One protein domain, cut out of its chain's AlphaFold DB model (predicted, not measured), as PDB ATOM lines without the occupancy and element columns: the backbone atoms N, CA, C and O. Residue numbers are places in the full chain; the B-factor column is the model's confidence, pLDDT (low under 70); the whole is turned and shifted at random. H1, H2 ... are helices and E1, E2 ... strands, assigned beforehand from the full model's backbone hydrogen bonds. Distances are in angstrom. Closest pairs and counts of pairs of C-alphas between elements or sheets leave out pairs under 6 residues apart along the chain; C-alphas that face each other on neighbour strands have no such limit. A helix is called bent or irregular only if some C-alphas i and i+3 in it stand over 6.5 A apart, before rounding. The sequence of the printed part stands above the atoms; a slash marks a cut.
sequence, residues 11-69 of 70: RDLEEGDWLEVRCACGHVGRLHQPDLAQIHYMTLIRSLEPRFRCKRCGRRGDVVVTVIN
ATOM      1  N   ARG A  11     133.402 180.259 174.709       77.19
ATOM      2  CA  ARG A  11     134.146 179.461 173.714       77.19
ATOM      3  C   ARG A  11     135.095 178.426 174.325       77.19
ATOM      4  O   ARG A  11     135.519 177.538 173.599       77.19
ATOM      5  N   ASP A  12     135.527 178.654 175.564       76.75
ATOM      6  CA  ASP A  12     136.527 177.827 176.239       76.75
ATOM      7  C   ASP A  12     135.874 176.597 176.897       76.75
ATOM      8  O   ASP A  12     136.578 175.798 177.499       76.75
ATOM      9  N   LEU A  13     134.541 176.465 176.799       74.12
ATOM     10  CA  LEU A  13     133.784 175.294 177.237       74.12
ATOM     11  C   LEU A  13     133.772 174.236 176.135       74.12
ATOM     12  O   LEU A  13     133.272 174.483 175.032       74.12
ATOM     13  N   GLU A  14     134.257 173.050 176.458       77.06
ATOM     14  CA  GLU A  14     134.205 171.873 175.605       77.06
ATOM     15  C   GLU A  14     132.864 171.134 175.750       77.06
ATOM     16  O   GLU A  14     132.038 171.408 176.631       77.06
ATOM     17  N   GLU A  15     132.597 170.208 174.827       72.88
ATOM     18  CA  GLU A  15     131.421 169.347 174.914       72.88
ATOM     19  C   GLU A  15     131.516 168.462 176.166       72.88
ATOM     20  O   GLU A  15     132.457 167.689 176.334       72.88
ATOM     21  N   GLY A  16     130.524 168.574 177.051       73.81
ATOM     22  CA  GLY A  16     130.511 167.882 178.341       73.81
ATOM     23  C   GLY A  16     130.815 168.782 179.536       73.81
ATOM     24  O   GLY A  16     130.477 168.391 180.653       73.81
ATOM     25  N   ASP A  17     131.331 169.993 179.313       76.94
ATOM     26  CA  ASP A  17     131.504 170.983 180.372       76.94
ATOM     27  C   ASP A  17     130.152 171.554 180.820       76.94
ATOM     28  O   ASP A  17     129.184 171.669 180.055       76.94
ATOM     29  N   TRP A  18     130.079 171.960 182.087       76.69
ATOM     30  CA  TRP A  18     128.937 172.702 182.615       76.69
ATOM     31  C   TRP A  18     129.379 173.886 183.463       76.69
ATOM     32  O   TRP A  18     130.446 173.898 184.080       76.69
ATOM     33  N   LEU A  19     128.503 174.886 183.521       77.94
ATOM     34  CA  LEU A  19     128.647 176.022 184.414       77.94
ATOM     35  C   LEU A  19     127.903 175.730 185.710       77.94
ATOM     36  O   LEU A  19     126.677 175.582 185.718       77.94
ATOM     37  N   GLU A  20     128.631 175.673 186.818       80.69
ATOM     38  CA  GLU A  20     128.012 175.688 188.138       80.69
ATOM     39  C   GLU A  20     127.772 177.132 188.574       80.69
ATOM     40  O   GLU A  20     128.709 177.912 188.630       80.69
ATOM     41  N   VAL A  21     126.526 177.475 188.890       77.56
ATOM     42  CA  VAL A  21     126.045 178.800 189.289       77.56
ATOM     43  C   VAL A  21     125.636 178.730 190.754       77.56
ATOM     44  O   VAL A  21     124.595 178.157 191.084       77.56
ATOM     45  N   ARG A  22     126.416 179.335 191.654       78.88
ATOM     46  CA  ARG A  22     126.108 179.326 193.096       78.88
ATOM     47  C   ARG A  22     125.634 180.677 193.605       78.88
ATOM     48  O   ARG A  22     126.413 181.616 193.660       78.88
ATOM     49  N   CYS A  23     124.390 180.732 194.072       82.69
ATOM     50  CA  CYS A  23     123.823 181.900 194.734       82.69
ATOM     51  C   CYS A  23     124.325 182.049 196.181       82.69
ATOM     52  O   CYS A  23     124.487 181.051 196.888       82.69
ATOM     53  N   ALA A  24     124.426 183.287 196.678       80.19
ATOM     54  CA  ALA A  24     124.699 183.603 198.088       80.19
ATOM     55  C   ALA A  24     123.743 182.930 199.101       80.19
ATOM     56  O   ALA A  24     124.119 182.712 200.247       80.19
ATOM     57  N   CYS A  25     122.521 182.549 198.703       82.56
ATOM     58  CA  CYS A  25     121.618 181.775 199.570       82.56
ATOM     59  C   CYS A  25     121.980 180.280 199.682       82.56
ATOM     60  O   CYS A  25     121.249 179.516 200.309       82.56
ATOM     61  N   GLY A  26     123.058 179.842 199.027       81.31
ATOM     62  CA  GLY A  26     123.506 178.452 198.983       81.31
ATOM     63  C   GLY A  26     122.854 177.605 197.887       81.31
ATOM     64  O   GLY A  26     123.188 176.433 197.761       81.31
ATOM     65  N   HIS A  27     121.944 178.163 197.082       82.62
ATOM     66  CA  HIS A  27     121.365 177.443 195.946       82.62
ATOM     67  C   HIS A  27     122.394 177.314 194.819       82.62
ATOM     68  O   HIS A  27     122.952 178.319 194.378       82.62
ATOM     69  N   VAL A  28     122.600 176.089 194.348       83.69
ATOM     70  CA  VAL A  28     123.464 175.757 193.218       83.69
ATOM     71  C   VAL A  28     122.598 175.356 192.023       83.69
ATOM     72  O   VAL A  28     121.742 174.485 192.148       83.69
ATOM     73  N   GLY A  29     122.805 176.006 190.883       80.94
ATOM     74  CA  GLY A  29     122.269 175.604 189.586       80.94
ATOM     75  C   GLY A  29     123.394 175.094 188.695       80.94
ATOM     76  O   GLY A  29     124.517 175.577 188.790       80.94
ATOM     77  N   ARG A  30     123.103 174.126 187.830       83.12
ATOM     78  CA  ARG A  30     124.029 173.669 186.789       83.12
ATOM     79  C   ARG A  30     123.422 173.999 185.440       83.12
ATOM     80  O   ARG A  30     122.229 173.770 185.251       83.12
ATOM     81  N   LEU A  31     124.222 174.581 184.559       77.75
ATOM     82  CA  LEU A  31     123.816 174.942 183.209       77.75
ATOM     83  C   LEU A  31     124.709 174.197 182.232       77.75
ATOM     84  O   LEU A  31     125.933 174.339 182.278       77.75
ATOM     85  N   HIS A  32     124.087 173.412 181.365       76.75
ATOM     86  CA  HIS A  32     124.775 172.715 180.291       76.75
ATOM     87  C   HIS A  32     124.786 173.589 179.032       76.75
ATOM     88  O   HIS A  32     124.024 174.552 178.922       76.75
ATOM     89  N   GLN A  33     125.624 173.247 178.049       72.69
ATOM     90  CA  GLN A  33     125.661 173.945 176.757       72.69
ATOM     91  C   GLN A  33     124.271 174.213 176.130       72.69
ATOM     92  O   GLN A  33     124.070 175.332 175.655       72.69
ATOM     93  N   PRO A  34     123.280 173.292 176.169       77.00
ATOM     94  CA  PRO A  34     121.945 173.556 175.626       77.00
ATOM     95  C   PRO A  34     121.214 174.708 176.327       77.00
ATOM     96  O   PRO A  34     120.565 175.518 175.668       77.00
ATOM     97  N   ASP A  35     121.365 174.838 177.650       74.50
ATOM     98  CA  ASP A  35     120.780 175.936 178.435       74.50
ATOM     99  C   ASP A  35     121.427 177.290 178.105       74.50
ATOM    100  O   ASP A  35     120.879 178.358 178.389       74.50
ATOM    101  N   LEU A  36     122.618 177.239 177.509       73.38
ATOM    102  CA  LEU A  36     123.481 178.371 177.208       73.38
ATOM    103  C   LEU A  36     123.533 178.663 175.699       73.38
ATOM    104  O   LEU A  36     124.229 179.586 175.291       73.38
ATOM    105  N   ALA A  37     122.758 177.951 174.872       74.56
ATOM    106  CA  ALA A  37     122.776 178.072 173.410       74.56
ATOM    107  C   ALA A  37     122.457 179.492 172.894       74.56
ATOM    108  O   ALA A  37     122.864 179.869 171.799       74.56
ATOM    109  N   GLN A  38     121.752 180.304 173.689       78.69
ATOM    110  CA  GLN A  38     121.436 181.703 173.366       78.69
ATOM    111  C   GLN A  38     122.544 182.694 173.775       78.69
ATOM    112  O   GLN A  38     122.418 183.902 173.565       78.69
ATOM    113  N   ILE A  39     123.621 182.216 174.399       78.25
ATOM    114  CA  ILE A  39     124.738 183.039 174.852       78.25
ATOM    115  C   ILE A  39     125.800 183.063 173.763       78.25
ATOM    116  O   ILE A  39     126.304 182.037 173.319       78.25
ATOM    117  N   HIS A  40     126.183 184.268 173.351       80.69
ATOM    118  CA  HIS A  40     127.229 184.438 172.354       80.69
ATOM    119  C   HIS A  40     128.556 183.852 172.860       80.69
ATOM    120  O   HIS A  40     128.989 184.176 173.967       80.69
ATOM    121  N   TYR A  41     129.250 183.062 172.041       77.69
ATOM    122  CA  TYR A  41     130.459 182.324 172.435       77.69
ATOM    123  C   TYR A  41     131.637 183.206 172.900       77.69
ATOM    124  O   TYR A  41     132.486 182.775 173.678       77.69
ATOM    125  N   MET A  42     131.681 184.477 172.488       78.38
ATOM    126  CA  MET A  42     132.661 185.459 172.993       78.38
ATOM    127  C   MET A  42     132.321 186.058 174.362       78.38
ATOM    128  O   MET A  42     133.143 186.801 174.905       78.38
ATOM    129  N   THR A  43     131.138 185.770 174.907       81.06
ATOM    130  CA  THR A  43     130.691 186.303 176.196       81.06
ATOM    131  C   THR A  43     131.616 185.818 177.302       81.06
ATOM    132  O   THR A  43     131.921 184.629 177.404       81.06
ATOM    133  N   LEU A  44     132.056 186.755 178.138       79.75
ATOM    134  CA  LEU A  44     132.797 186.442 179.350       79.75
ATOM    135  C   LEU A  44     131.864 185.777 180.354       79.75
ATOM    136  O   LEU A  44     130.785 186.300 180.634       79.75
ATOM    137  N   ILE A  45     132.309 184.676 180.947       77.44
ATOM    138  CA  ILE A  45     131.503 183.909 181.897       77.44
ATOM    139  C   ILE A  45     131.087 184.780 183.100       77.44
ATOM    140  O   ILE A  45     129.920 184.775 183.482       77.44
ATOM    141  N   ARG A  46     131.980 185.639 183.615       76.12
ATOM    142  CA  ARG A  46     131.657 186.617 184.682       76.12
ATOM    143  C   ARG A  46     130.533 187.595 184.313       76.12
ATOM    144  O   ARG A  46     129.766 188.046 185.152       76.12
ATOM    145  N   SER A  47     130.380 187.921 183.029       79.00
ATOM    146  CA  SER A  47     129.311 188.823 182.582       79.00
ATOM    147  C   SER A  47     127.927 188.166 182.647       79.00
ATOM    148  O   SER A  47     126.918 188.847 182.462       79.00
ATOM    149  N   LEU A  48     127.859 186.859 182.919       76.38
ATOM    150  CA  LEU A  48     126.612 186.129 183.115       76.38
ATOM    151  C   LEU A  48     126.070 186.251 184.546       76.38
ATOM    152  O   LEU A  48     124.859 186.134 184.732       76.38
ATOM    153  N   GLU A  49     126.911 186.563 185.537       75.06
ATOM    154  CA  GLU A  49     126.523 186.703 186.951       75.06
ATOM    155  C   GLU A  49     125.272 187.582 187.173       75.06
ATOM    156  O   GLU A  49     124.312 187.112 187.795       75.06
ATOM    157  N   PRO A  50     125.181 188.818 186.632       74.19
ATOM    158  CA  PRO A  50     123.993 189.660 186.812       74.19
ATOM    159  C   PRO A  50     122.757 189.162 186.044       74.19
ATOM    160  O   PRO A  50     121.638 189.591 186.341       74.19
ATOM    161  N   ARG A  51     122.931 188.276 185.055       77.12
ATOM    162  CA  ARG A  51     121.833 187.722 184.244       77.12
ATOM    163  C   ARG A  51     121.137 186.563 184.950       77.12
ATOM    164  O   ARG A  51     119.955 186.323 184.708       77.12
ATOM    165  N   PHE A  52     121.832 185.870 185.848       77.25
ATOM    166  CA  PHE A  52     121.257 184.757 186.588       77.25
ATOM    167  C   PHE A  52     120.410 185.241 187.761       77.25
ATOM    168  O   PHE A  52     120.875 185.944 188.655       77.25
ATOM    169  N   ARG A  53     119.141 184.824 187.769       82.06
ATOM    170  CA  ARG A  53     118.211 185.040 188.879       82.06
ATOM    171  C   ARG A  53     118.013 183.732 189.630       82.06
ATOM    172  O   ARG A  53     117.563 182.743 189.056       82.06
ATOM    173  N   CYS A  54     118.280 183.731 190.932       82.81
ATOM    174  CA  CYS A  54     118.011 182.567 191.766       82.81
ATOM    175  C   CYS A  54     116.498 182.302 191.837       82.81
ATOM    176  O   CYS A  54     115.752 183.138 192.343       82.81
ATOM    177  N   LYS A  55     116.040 181.114 191.419       81.75
ATOM    178  CA  LYS A  55     114.622 180.715 191.539       81.75
ATOM    179  C   LYS A  55     114.146 180.552 192.991       81.75
ATOM    180  O   LYS A  55     112.949 180.552 193.232       81.75
ATOM    181  N   ARG A  56     115.070 180.428 193.954       82.69
ATOM    182  CA  ARG A  56     114.749 180.233 195.381       82.69
ATOM    183  C   ARG A  56     114.608 181.542 196.155       82.69
ATOM    184  O   ARG A  56     113.664 181.685 196.914       82.69
ATOM    185  N   CYS A  57     115.546 182.478 195.996       84.44
ATOM    186  CA  CYS A  57     115.547 183.743 196.752       84.44
ATOM    187  C   CYS A  57     115.341 184.997 195.888       84.44
ATOM    188  O   CYS A  57     115.290 186.102 196.414       84.44
ATOM    189  N   GLY A  58     115.277 184.855 194.562       81.81
ATOM    190  CA  GLY A  58     115.040 185.958 193.630       81.81
ATOM    191  C   GLY A  58     116.227 186.891 193.368       81.81
ATOM    192  O   GLY A  58     116.111 187.720 192.466       81.81
ATOM    193  N   ARG A  59     117.347 186.759 194.097       79.50
ATOM    194  CA  ARG A  59     118.554 187.597 193.941       79.50
ATOM    195  C   ARG A  59     119.270 187.353 192.605       79.50
ATOM    196  O   ARG A  59     119.156 186.267 192.029       79.50
ATOM    197  N   ARG A  60     120.012 188.366 192.144       75.38
ATOM    198  CA  ARG A  60     120.876 188.363 190.946       75.38
ATOM    199  C   ARG A  60     122.326 188.674 191.340       75.38
ATOM    200  O   ARG A  60     122.522 189.275 192.390       75.38
ATOM    201  N   GLY A  61     123.306 188.334 190.504       59.06
ATOM    202  CA  GLY A  61     124.655 188.924 190.571       59.06
ATOM    203  C   GLY A  61     125.649 188.324 191.570       59.06
ATOM    204  O   GLY A  61     126.837 188.527 191.388       59.06
ATOM    205  N   ASP A  62     125.206 187.556 192.566       59.44
ATOM    206  CA  ASP A  62     126.081 186.795 193.474       59.44
ATOM    207  C   ASP A  62     126.185 185.352 192.983       59.44
ATOM    208  O   ASP A  62     125.544 184.454 193.537       59.44
ATOM    209  N   VAL A  63     126.885 185.144 191.870       57.50
ATOM    210  CA  VAL A  63     126.983 183.831 191.236       57.50
ATOM    211  C   VAL A  63     128.434 183.481 190.992       57.50
ATOM    212  O   VAL A  63     129.036 183.936 190.037       57.50
ATOM    213  N   VAL A  64     128.983 182.568 191.786       62.62
ATOM    214  CA  VAL A  64     130.252 181.950 191.384       62.62
ATOM    215  C   VAL A  64     129.960 181.053 190.193       62.62
ATOM    216  O   VAL A  64     129.099 180.178 190.313       62.62
ATOM    217  N   VAL A  65     130.656 181.293 189.080       62.97
ATOM    218  CA  VAL A  65     130.646 180.397 187.930       62.97
ATOM    219  C   VAL A  65     131.923 179.572 187.907       62.97
ATOM    220  O   VAL A  65     133.013 180.122 187.752       62.97
ATOM    221  N   THR A  66     131.779 178.260 188.052       66.00
ATOM    222  CA  THR A  66     132.890 177.306 187.958       66.00
ATOM    223  C   THR A  66     132.718 176.483 186.693       66.00
ATOM    224  O   THR A  66     131.646 175.916 186.480       66.00
ATOM    225  N   VAL A  67     133.768 176.420 185.874       66.44
ATOM    226  CA  VAL A  67     133.861 175.452 184.779       66.44
ATOM    227  C   VAL A  67     134.359 174.144 185.376       66.44
ATOM    228  O   VAL A  67     135.398 174.130 186.037       66.44
ATOM    229  N   ILE A  68     133.590 173.073 185.201       66.12
ATOM    230  CA  ILE A  68     134.016 171.729 185.584       66.12
ATOM    231  C   ILE A  68     134.224 170.935 184.303       66.12
ATOM    232  O   ILE A  68     133.254 170.660 183.599       66.12
ATOM    233  N   ASN A  69     135.485 170.585 184.049       62.78
ATOM    234  CA  ASN A  69     135.871 169.700 182.958       62.78
ATOM    235  C   ASN A  69     135.700 168.250 183.413       62.78
ATOM    236  O   ASN A  69     135.938 167.929 184.586       62.78
TER     237      ASN A  69
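AT A GLANCE: This is residues 11 to 69 of the 70 residues of an uncharacterized protein of Rhodospirillaceae bacterium (UniProt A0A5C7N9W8). A small antiparallel sheet of three strands has a helical turn, H1, at the end of E2, and the longer helix H2 over one face of the sheet, at the edge strand E3. After H1 the chain folds back through residues 37 to 44 to bring H2 over that face, and residues 52 to 62 make the long loop that returns to the sheet as E3. The printed part has 59 residues with three named strands and two named helices, in the order E1, E2, H1, H2, E3 along the chain; the sheet's order is E2, E1, E3. The class is mixed, helices and strands, with 28 residues in named elements, under half of those printed. The whole is compact, with a radius of gyration of the C-alphas of 11.1 A, and elongated, spanning 30 by 19 by 16 A.

IN THESE COORDINATES: The printed part begins at Arg 11, and residues 11 to 17 come before the first named element. Strand E1, residues 18 to 23, runs 16.1 A from C-alpha 18 at (128.937, 172.702, 182.615) to C-alpha 23. Strand E2, residues 28 to 32, is 13.3 A long. Helix H1 follows directly, residues 33 to 36, 5.0 A from first to last C-alpha. Helix H2, residues 45 to 51, measures 10.7 A and begins with C-alpha 45 at (131.503, 183.909, 181.897). H2 is irregular, but only just: C-alphas 47 and 50 are 6.8 A apart. Strand E3, residues 63 to 68, runs 15.1 A and ends with C-alpha 68 at (134.016, 171.729, 185.584).

HOW THE PARTS SIT: E1 is the inner strand of the sheet, and E2 and E3 are its edge strands. E1 and E2 are antiparallel neighbours and form a hairpin, with 156 degrees between their directions. Across this pair N 21 and O 29 are 2.8 A apart and N 19 and O 31 are 2.9 A apart, both within hydrogen-bond range. E1 and E3 are antiparallel as well, at 155 degrees, with N 20 and O 66 at 3.0 A and N 22 and O 64 at 3.1 A within hydrogen-bond range. H1 is on the sheet but only grazes it with its residues 33 to 36; its closest C-alphas to E1 are those of Trp 18 and Gln 33, 6.8 A apart. H2 is on the sheet at a height of 9.0 A and lies over E3. On the local plane its line and that of E3 stand at 40 degrees, slantwise to the strands. The closest C-alphas of H2 and E3 are those of Glu 49 and Val 63, 5.2 A apart. E1 and H2 are near each other, with 5 pairs of C-alphas within 10 A. H1 and H2 are apart, with no C-alpha of the one within 8 A of the other. E2, H1, H2 and E3 form a split strand-helix-strand unit, two strands that run the same way with E1 between them in the sheet, and its crossover is right-handed. In H2, 0 of 3 O i to N i+4 pairs but 3 of 4 O i to N i+3 pairs are within hydrogen-bond range; H1 is too short for an O i to N i+4 pair.

THE WHOLE: The two C-alphas farthest apart are those of Glu 14 and Cys 57, at 30.6 A. The C-alphas of Arg 11 and Asn 69, the first and last printed, are 13.6 A apart. The printed part has no cut. The links from E1 to E2 and from E2 to H1 are tight, that from H1 to H2 is short, and that from H2 to E3, with 11 residues, is long. The mean pLDDT of the printed part is 76.0; residues 61 to 69, of which 63 to 68 belong to E3, are under 70.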